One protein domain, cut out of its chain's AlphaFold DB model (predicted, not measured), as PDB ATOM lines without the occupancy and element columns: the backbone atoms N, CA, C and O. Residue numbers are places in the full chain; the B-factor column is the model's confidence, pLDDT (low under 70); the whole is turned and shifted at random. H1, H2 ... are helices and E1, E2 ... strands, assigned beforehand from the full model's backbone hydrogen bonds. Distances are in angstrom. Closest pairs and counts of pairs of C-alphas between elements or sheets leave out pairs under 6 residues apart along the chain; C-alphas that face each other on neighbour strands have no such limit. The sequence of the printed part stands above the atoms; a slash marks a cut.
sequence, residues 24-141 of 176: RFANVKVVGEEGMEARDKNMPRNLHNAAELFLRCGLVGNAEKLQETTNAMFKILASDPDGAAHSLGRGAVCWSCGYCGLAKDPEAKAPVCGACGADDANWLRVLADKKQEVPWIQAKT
ATOM      1  N   ARG A  24     293.347 264.000 290.520       91.56
ATOM      2  CA  ARG A  24     293.749 265.302 289.964       91.56
ATOM      3  C   ARG A  24     294.454 266.185 290.990       91.56
ATOM      4  O   ARG A  24     295.215 267.060 290.595       91.56
ATOM      5  N   PHE A  25     294.301 265.929 292.289       94.19
ATOM      6  CA  PHE A  25     294.999 266.684 293.336       94.19
ATOM      7  C   PHE A  25     296.521 266.530 293.217       94.19
ATOM      8  O   PHE A  25     297.270 267.428 293.598       94.19
ATOM      9  N   ALA A  26     296.995 265.441 292.602       94.00
ATOM     10  CA  ALA A  26     298.407 265.248 292.296       94.00
ATOM     11  C   ALA A  26     298.965 266.279 291.292       94.00
ATOM     12  O   ALA A  26     300.186 266.466 291.238       94.00
ATOM     13  N   ASN A  27     298.108 266.953 290.516       93.44
ATOM     14  CA  ASN A  27     298.500 268.005 289.573       93.44
ATOM     15  C   ASN A  27     298.769 269.350 290.255       93.44
ATOM     16  O   ASN A  27     299.398 270.216 289.652       93.44
ATOM     17  N   VAL A  28     298.347 269.521 291.508       95.75
ATOM     18  CA  VAL A  28     298.670 270.710 292.295       95.75
ATOM     19  C   VAL A  28     299.831 270.375 293.220       95.75
ATOM     20  O   VAL A  28     299.692 269.592 294.160       95.75
ATOM     21  N   LYS A  29     301.006 270.927 292.917       95.88
ATOM     22  CA  LYS A  29     302.247 270.678 293.654       95.88
ATOM     23  C   LYS A  29     302.352 271.603 294.851       95.88
ATOM     24  O   LYS A  29     302.074 272.790 294.731       95.88
ATOM     25  N   VAL A  30     302.808 271.046 295.966       96.12
ATOM     26  CA  VAL A  30     303.163 271.804 297.166       96.12
ATOM     27  C   VAL A  30     304.642 272.163 297.065       96.12
ATOM     28  O   VAL A  30     305.480 271.298 296.796       96.12
ATOM     29  N   VAL A  31     304.952 273.445 297.225       94.81
ATOM     30  CA  VAL A  31     306.310 273.983 297.145       94.81
ATOM     31  C   VAL A  31     306.826 274.203 298.560       94.81
ATOM     32  O   VAL A  31     306.428 275.154 299.232       94.81
ATOM     33  N   GLY A  32     307.704 273.304 299.002       90.19
ATOM     34  CA  GLY A  32     308.439 273.469 300.255       90.19
ATOM     35  C   GLY A  32     309.432 274.627 300.176       90.19
ATOM     36  O   GLY A  32     309.922 274.952 299.088       90.19
ATOM     37  N   GLU A  33     309.739 275.229 301.321       86.38
ATOM     38  CA  GLU A  33     310.734 276.299 301.401       86.38
ATOM     39  C   GLU A  33     312.122 275.820 300.932       86.38
ATOM     40  O   GLU A  33     312.585 274.715 301.250       86.38
ATOM     41  N   GLU A  34     312.790 276.652 300.133       82.56
ATOM     42  CA  GLU A  34     314.085 276.333 299.547       82.56
ATOM     43  C   GLU A  34     315.176 276.257 300.627       82.56
ATOM     44  O   GLU A  34     315.271 277.112 301.501       82.56
ATOM     45  N   GLY A  35     315.996 275.203 300.598       80.44
ATOM     46  CA  GLY A  35     317.013 274.948 301.630       80.44
ATOM     47  C   GLY A  35     316.482 274.332 302.931       80.44
ATOM     48  O   GLY A  35     317.281 273.821 303.711       80.44
ATOM     49  N   MET A  36     315.161 274.302 303.120       81.19
ATOM     50  CA  MET A  36     314.479 273.703 304.267       81.19
ATOM     51  C   MET A  36     313.658 272.490 303.786       81.19
ATOM     52  O   MET A  36     314.205 271.435 303.454       81.19
ATOM     53  N   GLU A  37     312.346 272.654 303.654       86.44
ATOM     54  CA  GLU A  37     311.377 271.590 303.372       86.44
ATOM     55  C   GLU A  37     311.462 271.038 301.944       86.44
ATOM     56  O   GLU A  37     311.057 269.903 301.683       86.44
ATOM     57  N   ALA A  38     312.005 271.804 300.989       83.44
ATOM     58  CA  ALA A  38     312.063 271.399 299.582       83.44
ATOM     59  C   ALA A  38     312.747 270.031 299.380       83.44
ATOM     60  O   ALA A  38     312.371 269.262 298.484       83.44
ATOM     61  N   ARG A  39     313.725 269.695 300.230       83.69
ATOM     62  CA  ARG A  39     314.463 268.420 300.192       83.69
ATOM     63  C   ARG A  39     313.969 267.396 301.213       83.69
ATOM     64  O   ARG A  39     314.426 266.255 301.167       83.69
ATOM     65  N   ASP A  40     313.030 267.763 302.079       88.19
ATOM     66  CA  ASP A  40     312.515 266.863 303.104       88.19
ATOM     67  C   ASP A  40     311.662 265.754 302.468       88.19
ATOM     68  O   ASP A  40     310.743 265.996 301.680       88.19
ATOM     69  N   LYS A  41     311.985 264.499 302.785       87.62
ATOM     70  CA  LYS A  41     311.252 263.322 302.299       87.62
ATOM     71  C   LYS A  41     309.828 263.256 302.851       87.62
ATOM     72  O   LYS A  41     308.972 262.677 302.191       87.62
ATOM     73  N   ASN A  42     309.592 263.848 304.018       87.38
ATOM     74  CA  ASN A  42     308.296 263.859 304.686       87.38
ATOM     75  C   ASN A  42     307.399 265.010 304.217       87.38
ATOM     76  O   ASN A  42     306.214 265.017 304.541       87.38
ATOM     77  N   MET A  43     307.929 265.952 303.429       91.62
ATOM     78  CA  MET A  43     307.136 267.056 302.908       91.62
ATOM     79  C   MET A  43     306.136 266.558 301.853       91.62
ATOM     80  O   MET A  43     306.560 265.959 300.852       91.62
ATOM     81  N   PRO A  44     304.823 266.824 302.009       94.44
ATOM     82  CA  PRO A  44     303.841 266.502 300.984       94.44
ATOM     83  C   PRO A  44     304.228 267.132 299.646       94.44
ATOM     84  O   PRO A  44     304.549 268.312 299.565       94.44
ATOM     85  N   ARG A  45     304.210 266.344 298.566       94.25
ATOM     86  CA  ARG A  45     304.664 266.804 297.237       94.25
ATOM     87  C   ARG A  45     303.546 267.382 296.378       94.25
ATOM     88  O   ARG A  45     303.794 267.947 295.312       94.25
ATOM     89  N   ASN A  46     302.307 267.190 296.798       95.81
ATOM     90  CA  ASN A  46     301.103 267.611 296.100       95.81
ATOM     91  C   ASN A  46     299.904 267.569 297.058       95.81
ATOM     92  O   ASN A  46     300.006 267.032 298.165       95.81
ATOM     93  N   LEU A  47     298.764 268.103 296.618       96.81
ATOM     94  CA  LEU A  47     297.559 268.160 297.448       96.81
ATOM     95  C   LEU A  47     296.956 266.787 297.763       96.81
ATOM     96  O   LEU A  47     296.257 266.660 298.764       96.81
ATOM     97  N   HIS A  48     297.240 265.756 296.963       95.50
ATOM     98  CA  HIS A  48     296.814 264.396 297.291       95.50
ATOM     99  C   HIS A  48     297.538 263.911 298.553       95.50
ATOM    100  O   HIS A  48     296.892 263.507 299.513       95.50
ATOM    101  N   ASN A  49     298.866 264.065 298.604       95.06
ATOM    102  CA  ASN A  49     299.645 263.725 299.797       95.06
ATOM    103  C   ASN A  49     299.311 264.621 300.997       95.06
ATOM    104  O   ASN A  49     299.336 264.150 302.129       95.06
ATOM    105  N   ALA A  50     298.974 265.895 300.770       96.38
ATOM    106  CA  ALA A  50     298.521 266.785 301.840       96.38
ATOM    107  C   ALA A  50     297.182 266.314 302.442       96.38
ATOM    108  O   ALA A  50     297.032 266.280 303.661       96.38
ATOM    109  N   ALA A  51     296.229 265.890 301.603       95.75
ATOM    110  CA  ALA A  51     294.964 265.320 302.064       95.75
ATOM    111  C   ALA A  51     295.181 264.019 302.856       95.75
ATOM    112  O   ALA A  51     294.607 263.850 303.930       95.75
ATOM    113  N   GLU A  52     296.051 263.127 302.371       93.56
ATOM    114  CA  GLU A  52     296.441 261.913 303.099       93.56
ATOM    115  C   GLU A  52     297.075 262.235 304.457       93.56
ATOM    116  O   GLU A  52     296.763 261.566 305.442       93.56
ATOM    117  N   LEU A  53     297.935 263.256 304.528       93.94
ATOM    118  CA  LEU A  53     298.554 263.697 305.778       93.94
ATOM    119  C   LEU A  53     297.495 264.163 306.784       93.94
ATOM    120  O   LEU A  53     297.500 263.693 307.920       93.94
ATOM    121  N   PHE A  54     296.553 265.017 306.370       95.94
ATOM    122  CA  PHE A  54     295.468 265.455 307.252       95.94
ATOM    123  C   PHE A  54     294.643 264.283 307.779       95.94
ATOM    124  O   PHE A  54     294.375 264.217 308.978       95.94
ATOM    125  N   LEU A  55     294.297 263.327 306.915       93.06
ATOM    126  CA  LEU A  55     293.555 262.131 307.313       93.06
ATOM    127  C   LEU A  55     294.349 261.269 308.305       93.06
ATOM    128  O   LEU A  55     293.801 260.847 309.323       93.06
ATOM    129  N   ARG A  56     295.646 261.050 308.058       92.31
ATOM    130  CA  ARG A  56     296.522 260.268 308.949       92.31
ATOM    131  C   ARG A  56     296.731 260.930 310.310       92.31
ATOM    132  O   ARG A  56     296.874 260.219 311.298       92.31
ATOM    133  N   CYS A  57     296.715 262.259 310.369       92.94
ATOM    134  CA  CYS A  57     296.810 263.019 311.616       92.94
ATOM    135  C   CYS A  57     295.458 263.205 312.332       92.94
ATOM    136  O   CYS A  57     295.401 263.915 313.332       92.94
ATOM    137  N   GLY A  58     294.361 262.620 311.832       92.62
ATOM    138  CA  GLY A  58     293.023 262.789 312.418       92.62
ATOM    139  C   GLY A  58     292.408 264.179 312.200       92.62
ATOM    140  O   GLY A  58     291.369 264.497 312.772       92.62
ATOM    141  N   LEU A  59     293.007 265.008 311.341       94.56
ATOM    142  CA  LEU A  59     292.552 266.360 311.011       94.56
ATOM    143  C   LEU A  59     291.498 266.317 309.892       94.56
ATOM    144  O   LEU A  59     291.660 266.918 308.829       94.56
ATOM    145  N   VAL A  60     290.403 265.587 310.127       93.31
ATOM    146  CA  VAL A  60     289.366 265.316 309.110       93.31
ATOM    147  C   VAL A  60     288.754 266.607 308.561       93.31
ATOM    148  O   VAL A  60     288.594 266.732 307.351       93.31
ATOM    149  N   GLY A  61     288.497 267.603 309.417       94.38
ATOM    150  CA  GLY A  61     287.970 268.903 308.979       94.38
ATOM    151  C   GLY A  61     288.908 269.647 308.021       94.38
ATOM    152  O   GLY A  61     288.452 270.284 307.071       94.38
ATOM    153  N   ASN A  62     290.225 269.508 308.205       96.88
ATOM    154  CA  ASN A  62     291.211 270.102 307.301       96.88
ATOM    155  C   ASN A  62     291.210 269.379 305.948       96.88
ATOM    156  O   ASN A  62     291.285 270.028 304.906       96.88
ATOM    157  N   ALA A  63     291.069 268.048 305.952       95.62
ATOM    158  CA  ALA A  63     290.960 267.258 304.727       95.62
ATOM    159  C   ALA A  63     289.684 267.589 303.930       95.62
ATOM    160  O   ALA A  63     289.758 267.769 302.713       95.62
ATOM    161  N   GLU A  64     288.537 267.732 304.605       94.94
ATOM    162  CA  GLU A  64     287.267 268.159 303.997       94.94
ATOM    163  C   GLU A  64     287.401 269.540 303.350       94.94
ATOM    164  O   GLU A  64     287.063 269.712 302.176       94.94
ATOM    165  N   LYS A  65     287.974 270.509 304.073       96.00
ATOM    166  CA  LYS A  65     288.162 271.871 303.559       96.00
ATOM    167  C   LYS A  65     289.138 271.928 302.384       96.00
ATOM    168  O   LYS A  65     288.880 272.637 301.406       96.00
ATOM    169  N   LEU A  66     290.233 271.167 302.441       96.75
ATOM    170  CA  LEU A  66     291.182 271.058 301.329       96.75
ATOM    171  C   LEU A  66     290.467 270.499 300.101       96.75
ATOM    172  O   LEU A  66     290.604 271.044 299.003       96.75
ATOM    173  N   GLN A  67     289.670 269.445 300.282       95.38
ATOM    174  CA  GLN A  67     288.928 268.830 299.193       95.38
ATOM    175  C   GLN A  67     287.895 269.786 298.589       95.38
ATOM    176  O   GLN A  67     287.838 269.919 297.365       95.38
ATOM    177  N   GLU A  68     287.102 270.458 299.419       94.94
ATOM    178  CA  GLU A  68     286.083 271.418 298.991       94.94
ATOM    179  C   GLU A  68     286.694 272.528 298.129       94.94
ATOM    180  O   GLU A  68     286.270 272.753 296.991       94.94
ATOM    181  N   THR A  69     287.728 273.182 298.652       95.25
ATOM    182  CA  THR A  69     288.357 274.343 298.013       95.25
ATOM    183  C   THR A  69     289.104 273.973 296.731       95.25
ATOM    184  O   THR A  69     288.974 274.656 295.713       95.25
ATOM    185  N   THR A  70     289.790 272.831 296.722       95.44
ATOM    186  CA  THR A  70     290.475 272.316 295.525       95.44
ATOM    187  C   THR A  70     289.479 271.887 294.444       95.44
ATOM    188  O   THR A  70     289.660 272.187 293.262       95.44
ATOM    189  N   ASN A  71     288.379 271.231 294.826       94.31
ATOM    190  CA  ASN A  71     287.322 270.868 293.883       94.31
ATOM    191  C   ASN A  71     286.627 272.099 293.297       94.31
ATOM    192  O   ASN A  71     286.271 272.086 292.118       94.31
ATOM    193  N   ALA A  72     286.438 273.160 294.087       92.38
ATOM    194  CA  ALA A  72     285.906 274.423 293.588       92.38
ATOM    195  C   ALA A  72     286.812 275.016 292.496       92.38
ATOM    196  O   ALA A  72     286.312 275.400 291.440       92.38
ATOM    197  N   MET A  73     288.133 274.997 292.695       92.81
ATOM    198  CA  MET A  73     289.096 275.414 291.671       92.81
ATOM    199  C   MET A  73     288.993 274.546 290.402       92.81
ATOM    200  O   MET A  73     288.915 275.087 289.300       92.81
ATOM    201  N   PHE A  74     288.908 273.212 290.522       91.19
ATOM    202  CA  PHE A  74     288.788 272.333 289.345       91.19
ATOM    203  C   PHE A  74     287.493 272.546 288.567       91.19
ATOM    204  O   PHE A  74     287.500 272.454 287.341       91.19
ATOM    205  N   LYS A  75     286.387 272.834 289.259       90.06
ATOM    206  CA  LYS A  75     285.117 273.176 288.606       90.06
ATOM    207  C   LYS A  75     285.261 274.438 287.763       90.06
ATOM    208  O   LYS A  75     284.785 274.450 286.634       90.06
ATOM    209  N   ILE A  76     285.942 275.460 288.280       88.56
ATOM    210  CA  ILE A  76     286.170 276.704 287.542       88.56
ATOM    211  C   ILE A  76     287.055 276.450 286.318       88.56
ATOM    212  O   ILE A  76     286.680 276.845 285.222       88.56
ATOM    213  N   LEU A  77     288.170 275.724 286.472       85.50
ATOM    214  CA  LEU A  77     289.044 275.376 285.341       85.50
ATOM    215  C   LEU A  77     288.313 274.583 284.247       85.50
ATOM    216  O   LEU A  77     288.587 274.775 283.070       85.50
ATOM    217  N   ALA A  78     287.380 273.707 284.623       85.06
ATOM    218  CA  ALA A  78     286.596 272.924 283.669       85.06
ATOM    219  C   ALA A  78     285.503 273.734 282.948       85.06
ATOM    220  O   ALA A  78     285.003 273.279 281.925       85.06
ATOM    221  N   SER A  79     285.109 274.890 283.490       80.56
ATOM    222  CA  SER A  79     283.995 275.694 282.970       80.56
ATOM    223  C   SER A  79     284.432 276.786 281.985       80.56
ATOM    224  O   SER A  79     283.573 277.536 281.548       80.56
ATOM    225  N   ASP A  80     285.730 276.862 281.666       65.62
ATOM    226  CA  ASP A  80     286.391 277.929 280.895       65.62
ATOM    227  C   ASP A  80     286.060 279.346 281.426       65.62
ATOM    228  O   ASP A  80     285.070 279.967 281.041       65.62
ATOM    229  N   PRO A  81     286.823 279.844 282.413       63.91
ATOM    230  CA  PRO A  81     286.436 281.010 283.196       63.91
ATOM    231  C   PRO A  81     286.489 282.311 282.382       63.91
ATOM    232  O   PRO A  81     287.570 282.829 282.097       63.91
ATOM    233  N   ASP A  82     285.329 282.929 282.144       61.38
ATOM    234  CA  ASP A  82     285.248 284.348 281.789       61.38
ATOM    235  C   ASP A  82     285.881 285.169 282.927       61.38
ATOM    236  O   ASP A  82     285.387 285.203 284.061       61.38
ATOM    237  N   GLY A  83     287.010 285.825 282.645       57.75
ATOM    238  CA  GLY A  83     287.901 286.440 283.642       57.75
ATOM    239  C   GLY A  83     287.282 287.502 284.567       57.75
ATOM    240  O   GLY A  83     287.948 287.960 285.489       57.75
ATOM    241  N   ALA A  84     286.017 287.889 284.375       63.66
ATOM    242  CA  ALA A  84     285.323 288.878 285.200       63.66
ATOM    243  C   ALA A  84     284.810 288.329 286.551       63.66
ATOM    244  O   ALA A  84     284.697 289.087 287.518       63.66
ATOM    245  N   ALA A  85     284.496 287.031 286.646       73.38
ATOM    246  CA  ALA A  85     283.853 286.443 287.832       73.38
ATOM    247  C   ALA A  85     284.830 285.777 288.822       73.38
ATOM    248  O   ALA A  85     284.429 285.334 289.908       73.38
ATOM    249  N   HIS A  86     286.113 285.704 288.466       84.50
ATOM    250  CA  HIS A  86     287.101 284.893 289.165       84.50
ATOM    251  C   HIS A  86     288.324 285.704 289.579       84.50
ATOM    252  O   HIS A  86     288.741 286.637 288.902       84.50
ATOM    253  N   SER A  87     288.907 285.326 290.713       87.38
ATOM    254  CA  SER A  87     290.184 285.859 291.174       87.38
ATOM    255  C   SER A  87     291.299 284.893 290.794       87.38
ATOM    256  O   SER A  87     291.187 283.687 291.028       87.38
ATOM    257  N   LEU A  88     292.369 285.448 290.227       90.19
ATOM    258  CA  LEU A  88     293.574 284.743 289.806       90.19
ATOM    259  C   LEU A  88     294.755 285.164 290.680       90.19
ATOM    260  O   LEU A  88     294.844 286.324 291.078       90.19
ATOM    261  N   GLY A  89     295.672 284.241 290.950       91.38
ATOM    262  CA  GLY A  89     296.903 284.559 291.668       91.38
ATOM    263  C   GLY A  89     297.662 283.327 292.137       91.38
ATOM    264  O   GLY A  89     297.510 282.228 291.596       91.38
ATOM    265  N   ARG A  90     298.498 283.514 293.160       93.56
ATOM    266  CA  ARG A  90     299.304 282.443 293.743       93.56
ATOM    267  C   ARG A  90     298.529 281.725 294.849       93.56
ATOM    268  O   ARG A  90     298.097 282.338 295.826       93.56
ATOM    269  N   GLY A  91     298.339 280.421 294.668       95.38
ATOM    270  CA  GLY A  91     297.656 279.569 295.639       95.38
ATOM    271  C   GLY A  91     298.585 279.118 296.764       95.38
ATOM    272  O   GLY A  91     299.784 278.951 296.549       95.38
ATOM    273  N   ALA A  92     298.024 278.871 297.942       97.25
ATOM    274  CA  ALA A  92     298.696 278.299 299.097       97.25
ATOM    275  C   ALA A  92     297.815 277.235 299.774       97.25
ATOM    276  O   ALA A  92     296.585 277.333 299.754       97.25
ATOM    277  N   VAL A  93     298.451 276.235 300.384       97.75
ATOM    278  CA  VAL A  93     297.811 275.280 301.301       97.75
ATOM    279  C   VAL A  93     298.161 275.663 302.732       97.75
ATOM    280  O   VAL A  93     299.326 275.888 303.036       97.75
ATOM    281  N   CYS A  94     297.157 275.758 303.599       97.81
ATOM    282  CA  CYS A  94     297.324 276.074 305.013       97.81
ATOM    283  C   CYS A  94     297.240 274.806 305.861       97.81
ATOM    284  O   CYS A  94     296.220 274.107 305.834       97.81
ATOM    285  N   TRP A  95     298.268 274.549 306.663       96.69
ATOM    286  CA  TRP A  95     298.337 273.359 307.510       96.69
ATOM    287  C   TRP A  95     297.474 273.478 308.762       96.69
ATOM    288  O   TRP A  95     296.904 272.483 309.209       96.69
ATOM    289  N   SER A  96     297.259 274.700 309.260       96.88
ATOM    290  CA  SER A  96     296.444 274.930 310.458       96.88
ATOM    291  C   SER A  96     294.948 274.687 310.229       96.88
ATOM    292  O   SER A  96     294.281 274.137 311.100       96.88
ATOM    293  N   CYS A  97     294.400 275.075 309.068       96.56
ATOM    294  CA  CYS A  97     292.953 274.980 308.811       96.56
ATOM    295  C   CYS A  97     292.551 274.186 307.563       96.56
ATOM    296  O   CYS A  97     291.361 274.117 307.261       96.56
ATOM    297  N   GLY A  98     293.503 273.646 306.796       96.31
ATOM    298  CA  GLY A  98     293.232 272.878 305.575       96.31
ATOM    299  C   GLY A  98     292.721 273.697 304.387       96.31
ATOM    300  O   GLY A  98     292.324 273.131 303.377       96.31
ATOM    301  N   TYR A  99     292.702 275.029 304.473       97.25
ATOM    302  CA  TYR A  99     292.313 275.868 303.338       97.25
ATOM    303  C   TYR A  99     293.341 275.764 302.209       97.25
ATOM    304  O   TYR A  99     294.540 275.906 302.450       97.25
ATOM    305  N   CYS A 100     292.855 275.572 300.984       96.75
ATOM    306  CA  CYS A 100     293.656 275.604 299.774       96.75
ATOM    307  C   CYS A 100     293.098 276.683 298.841       96.75
ATOM    308  O   CYS A 100     291.983 276.560 298.339       96.75
ATOM    309  N   GLY A 101     293.828 277.772 298.630       95.81
ATOM    310  CA  GLY A 101     293.288 278.913 297.896       95.81
ATOM    311  C   GLY A 101     294.278 280.047 297.720       95.81
ATOM    312  O   GLY A 101     295.457 279.887 298.018       95.81
ATOM    313  N   LEU A 102     293.809 281.200 297.250       95.81
ATOM    314  CA  LEU A 102     294.653 282.392 297.149       95.81
ATOM    315  C   LEU A 102     295.203 282.776 298.528       95.81
ATOM    316  O   LEU A 102     294.468 282.821 299.520       95.81
ATOM    317  N   ALA A 103     296.506 283.049 298.579       95.00
ATOM    318  CA  ALA A 103     297.126 283.615 299.767       95.00
ATOM    319  C   ALA A 103     296.610 285.037 300.020       95.00
ATOM    320  O   ALA A 103     296.116 285.710 299.114       95.00
ATOM    321  N   LYS A 104     296.746 285.498 301.265       93.19
ATOM    322  CA  LYS A 104     296.350 286.854 301.665       93.19
ATOM    323  C   LYS A 104     297.100 287.928 300.872       93.19
ATOM    324  O   LYS A 104     296.505 288.934 300.504       93.19
ATOM    325  N   ASP A 105     298.381 287.686 300.619       92.31
ATOM    326  CA  ASP A 105     299.232 288.505 299.765       92.31
ATOM    327  C   ASP A 105     299.975 287.578 298.785       92.31
ATOM    328  O   ASP A 105     300.795 286.771 299.232       92.31
ATOM    329  N   PRO A 106     299.666 287.621 297.476       88.31
ATOM    330  CA  PRO A 106     300.291 286.750 296.483       88.31
ATOM    331  C   PRO A 106     301.758 287.103 296.186       88.31
ATOM    332  O   PRO A 106     302.484 286.235 295.698       88.31
ATOM    333  N   GLU A 107     302.190 288.331 296.497       89.81
ATOM    334  CA  GLU A 107     303.552 288.830 296.245       89.81
ATOM    335  C   GLU A 107     304.485 288.619 297.448       89.81
ATOM    336  O   GLU A 107     305.697 288.836 297.367       89.81
ATOM    337  N   ALA A 108     303.939 288.171 298.581       91.00
ATOM    338  CA  ALA A 108     304.722 287.895 299.773       91.00
ATOM    339  C   ALA A 108     305.756 286.782 299.534       91.00
ATOM    340  O   ALA A 108     305.554 285.831 298.773       91.00
ATOM    341  N   LYS A 109     306.883 286.860 300.252       89.88
ATOM    342  CA  LYS A 109     307.924 285.821 300.208       89.88
ATOM    343  C   LYS A 109     307.394 284.475 300.723       89.88
ATOM    344  O   LYS A 109     307.617 283.439 300.095       89.88
ATOM    345  N   ALA A 110     306.677 284.506 301.842       91.94
ATOM    346  CA  ALA A 110     306.038 283.352 302.466       91.94
ATOM    347  C   ALA A 110     304.510 283.506 302.413       91.94
ATOM    348  O   ALA A 110     304.013 284.632 302.526       91.94
ATOM    349  N   PRO A 111     303.755 282.414 302.220       94.88
ATOM    350  CA  PRO A 111     302.310 282.496 302.114       94.88
ATOM    351  C   PRO A 111     301.676 282.710 303.485       94.88
ATOM    352  O   PRO A 111     301.985 282.017 304.447       94.88
ATOM    353  N   VAL A 112     300.702 283.611 303.542       95.88
ATOM    354  CA  VAL A 112     299.761 283.700 304.662       95.88
ATOM    355  C   VAL A 112     298.403 283.214 304.180       95.88
ATOM    356  O   VAL A 112     297.930 283.603 303.107       95.88
ATOM    357  N   CYS A 113     297.760 282.362 304.972       95.62
ATOM    358  CA  CYS A 113     296.474 281.771 304.639       95.62
ATOM    359  C   CYS A 113     295.405 282.849 304.398       95.62
ATOM    360  O   CYS A 113     295.080 283.625 305.297       95.62
ATOM    361  N   GLY A 114     294.796 282.844 303.208       92.75
ATOM    362  CA  GLY A 114     293.719 283.774 302.854       92.75
ATOM    363  C   GLY A 114     292.421 283.573 303.645       92.75
ATOM    364  O   GLY A 114     291.589 284.473 303.675       92.75
ATOM    365  N   ALA A 115     292.244 282.422 304.306       93.75
ATOM    366  CA  ALA A 115     291.047 282.128 305.095       93.75
ATOM    367  C   ALA A 115     291.202 282.437 306.592       93.75
ATOM    368  O   ALA A 115     290.325 283.065 307.172       93.75
ATOM    369  N   CYS A 116     292.280 281.970 307.232       95.00
ATOM    370  CA  CYS A 116     292.457 282.095 308.689       95.00
ATOM    371  C   CYS A 116     293.590 283.038 309.114       95.00
ATOM    372  O   CYS A 116     293.701 283.348 310.293       95.00
ATOM    373  N   GLY A 117     294.429 283.496 308.180       94.00
ATOM    374  CA  GLY A 117     295.542 284.398 308.478       94.00
ATOM    375  C   GLY A 117     296.770 283.751 309.127       94.00
ATOM    376  O   GLY A 117     297.705 284.482 309.430       94.00
ATOM    377  N   ALA A 118     296.791 282.429 309.325       95.62
ATOM    378  CA  ALA A 118     297.984 281.712 309.775       95.62
ATOM    379  C   ALA A 118     299.106 281.755 308.720       95.62
ATOM    380  O   ALA A 118     298.829 281.760 307.516       95.62
ATOM    381  N   ASP A 119     300.351 281.764 309.183       94.75
ATOM    382  CA  ASP A 119     301.591 281.741 308.394       94.75
ATOM    383  C   ASP A 119     302.142 280.323 308.163       94.75
ATOM    384  O   ASP A 119     303.039 280.133 307.348       94.75
ATOM    385  N   ASP A 120     301.555 279.318 308.814       94.06
ATOM    386  CA  ASP A 120     301.833 277.901 308.582       94.06
ATOM    387  C   ASP A 120     301.151 277.413 307.288       94.06
ATOM    388  O   ASP A 120     300.039 276.851 307.270       94.06
ATOM    389  N   ALA A 121     301.791 277.738 306.165       95.56
ATOM    390  CA  ALA A 121     301.315 277.453 304.824       95.56
ATOM    391  C   ALA A 121     302.466 277.262 303.825       95.56
ATOM    392  O   ALA A 121     303.563 277.791 303.986       95.56
ATOM    393  N   ASN A 122     302.179 276.579 302.715       96.50
ATOM    394  CA  ASN A 122     303.104 276.458 301.588       96.50
ATOM    395  C   ASN A 122     302.473 276.905 300.279       96.50
ATOM    396  O   ASN A 122     301.279 276.719 300.039       96.50
ATOM    397  N   TRP A 123     303.312 277.454 299.404       96.69
ATOM    398  CA  TRP A 123     302.918 277.846 298.059       96.69
ATOM    399  C   TRP A 123     302.530 276.637 297.211       96.69
ATOM    400  O   TRP A 123     303.042 275.529 297.385       96.69
ATOM    401  N   LEU A 124     301.654 276.874 296.240       96.44
ATOM    402  CA  LEU A 124     301.181 275.871 295.299       96.44
ATOM    403  C   LEU A 124     301.594 276.206 293.869       96.44
ATOM    404  O   LEU A 124     301.679 277.373 293.490       96.44
ATOM    405  N   ARG A 125     301.786 275.158 293.066       94.94
ATOM    406  CA  ARG A 125     301.912 275.239 291.604       94.94
ATOM    407  C   ARG A 125     300.864 274.348 290.962       94.94
ATOM    408  O   ARG A 125     300.836 273.146 291.229       94.94
ATOM    409  N   VAL A 126     300.008 274.919 290.124       94.12
ATOM    410  CA  VAL A 126     298.931 274.181 289.449       94.12
ATOM    411  C   VAL A 126     299.411 273.772 288.062       94.12
ATOM    412  O   VAL A 126     299.785 274.623 287.262       94.12
ATOM    413  N   LEU A 127     299.405 272.473 287.766       91.69
ATOM    414  CA  LEU A 127     299.783 271.944 286.455       91.69
ATOM    415  C   LEU A 127     298.523 271.526 285.688       91.69
ATOM    416  O   LEU A 127     297.941 270.491 286.007       91.69
ATOM    417  N   ALA A 128     298.113 272.298 284.677       76.56
ATOM    418  CA  ALA A 128     296.936 271.972 283.864       76.56
ATOM    419  C   ALA A 128     297.149 270.662 283.081       76.56
ATOM    420  O   ALA A 128     296.383 269.720 283.252       76.56
ATOM    421  N   ASP A 129     298.272 270.556 282.355       70.94
ATOM    422  CA  ASP A 129     298.608 269.398 281.506       70.94
ATOM    423  C   ASP A 129     300.064 268.931 281.672       70.94
ATOM    424  O   ASP A 129     300.835 268.860 280.713       70.94
ATOM    425  N   LYS A 130     300.485 268.647 282.915       65.50
ATOM    426  CA  LYS A 130     301.845 268.197 283.330       65.50
ATOM    427  C   LYS A 130     303.040 269.071 282.883       65.50
ATOM    428  O   LYS A 130     304.144 268.847 283.374       65.50
ATOM    429  N   LYS A 131     302.846 270.043 281.992       68.75
ATOM    430  CA  LYS A 131     303.874 270.895 281.378       68.75
ATOM    431  C   LYS A 131     303.527 272.379 281.435       68.75
ATOM    432  O   LYS A 131     304.441 273.193 281.441       68.75
ATOM    433  N   GLN A 132     302.239 272.719 281.493       83.81
ATOM    434  CA  GLN A 132     301.791 274.102 281.602       83.81
ATOM    435  C   GLN A 132     301.367 274.411 283.033       83.81
ATOM    436  O   GLN A 132     300.450 273.788 283.574       83.81
ATOM    437  N   GLU A 133     302.068 275.367 283.630       90.06
ATOM    438  CA  GLU A 133     301.688 275.956 284.902       90.06
ATOM    439  C   GLU A 133     300.620 277.022 284.671       90.06
ATOM    440  O   GLU A 133     300.726 277.833 283.750       90.06
ATOM    441  N   VAL A 134     299.584 276.990 285.500       90.69
ATOM    442  CA  VAL A 134     298.496 277.966 285.484       90.69
ATOM    443  C   VAL A 134     298.372 278.610 286.864       90.69
ATOM    444  O   VAL A 134     298.721 277.980 287.869       90.69
ATOM    445  N   PRO A 135     297.901 279.865 286.948       91.88
ATOM    446  CA  PRO A 135     297.612 280.488 288.232       91.88
ATOM    447  C   PRO A 135     296.529 279.711 288.989       91.88
ATOM    448  O   PRO A 135     295.693 279.021 288.400       91.88
ATOM    449  N   TRP A 136     296.514 279.870 290.310       93.69
ATOM    450  CA  TRP A 136     295.365 279.442 291.093       93.69
ATOM    451  C   TRP A 136     294.164 280.317 290.742       93.69
ATOM    452  O   TRP A 136     294.287 281.541 290.655       93.69
ATOM    453  N   ILE A 137     293.001 279.689 290.586       91.88
ATOM    454  CA  ILE A 137     291.738 280.366 290.315       91.88
ATOM    455  C   ILE A 137     290.700 280.010 291.376       91.88
ATOM    456  O   ILE A 137     290.520 278.847 291.738       91.88
ATOM    457  N   GLN A 138     289.986 281.016 291.868       91.38
ATOM    458  CA  GLN A 138     288.839 280.812 292.748       91.38
ATOM    459  C   GLN A 138     287.737 281.828 292.460       91.38
ATOM    460  O   GLN A 138     287.950 282.833 291.781       91.38
ATOM    461  N   ALA A 139     286.531 281.561 292.960       86.62
ATOM    462  CA  ALA A 139     285.449 282.533 292.892       86.62
ATOM    463  C   ALA A 139     285.874 283.829 293.597       86.62
ATOM    464  O   ALA A 139     286.486 283.778 294.668       86.62
ATOM    465  N   LYS A 140     285.546 284.979 293.000       81.75
ATOM    466  CA  LYS A 140     285.804 286.271 293.633       81.75
ATOM    467  C   LYS A 140     285.088 286.322 294.983       81.75
ATOM    468  O   LYS A 140     283.897 286.008 295.063       81.75
ATOM    469  N   THR A 141     285.806 286.719 296.030       71.56
ATOM    470  CA  THR A 141     285.192 287.015 297.326       71.56
ATOM    471  C   THR A 141     284.333 288.257 297.142       71.56
ATOM    472  O   THR A 141     284.852 289.358 296.982       71.56
TER     473      THR A 141
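This is residues 24 to 141 of the 176 residues of the protein "Hypothetical protein" of Pelagomonas calceolata (UniProt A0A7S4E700). A small, twisted sheet of four strands has a helical hairpin, H2 and H3, on one side, and a two-strand sheet, E2 and E6, extends the strand layer beside the second half of H3. The loop of residues 103 to 120 lies on the side of the strands away from the helices, while residues 32 to 46 loop out beyond E1. The printed part has 118 residues, with three named helices and six named strands in the order H1 E1 H2 H3 E2 E3 E4 E5 E6, class mixed. The sheets, E1 E5 E3 E4 and E2 E6, are antiparallel. The whole is compact, with a radius of gyration of the C-alphas of 13.4 A and spans of 38 by 30 by 29 A.

Start at H1, residues 24 to 27, which only grazes the larger sheet. Next comes E1, residues 28 to 31, an edge strand antiparallel to E5, residues 121 to 127; look for N 29 and O 125, 2.8 A apart. E5 is staggered: its residues 121 to 123 pair with E3, residues 91 to 94, where N 93 and O 122 are 2.9 A apart. E3 forms a hairpin with E4, residues 100 to 102, with N 92 and O 101 at 2.8 A. H2, residues 47 to 56, stands up from this sheet over E5 and E3, at a height over the sheet of 11.0 A. H2 touches H1, the closest C-alphas being those of Phe 25 and His 48, 4.9 A. H3, residues 60 to 78, touches H2 with residues 60 to 67 alone, at a shallow tilt of 18 degrees, opposite ways; the closest C-alphas are those of Ala 51 and Ala 63, 5.2 A. H3 only grazes the larger sheet. Its C-alpha of Met 73 is 5.5 A from that of Gln 138 in E6, residues 136 to 139, the closest pair. E6 is antiparallel to E2, residues 86 to 89, with N 87 and O 138 at 2.9 A. E2 runs on into E3 at 82 degrees. Every O i to N i+4 pair is within hydrogen-bond range in H2 and H3; H1 is too short for one.

Find C-alpha 24 at (293.749, 265.302, 289.964), where H1 begins. H2 measures 14.0 A, H3 26.7 A from C-alpha 60 at (289.366, 265.316, 309.110), and E5 19.2 A. E6 ends at C-alpha 139, (285.449, 282.533, 292.892).

The C-alphas farthest apart, of Lys 41 and Ala 84, are 40.2 A apart. The printed part has no cut. The links E1 to H2 and E4 to E5 are long. The mean pLDDT of the printed part is 90.2; residues 80 to 84 and 130 to 131 are under 70.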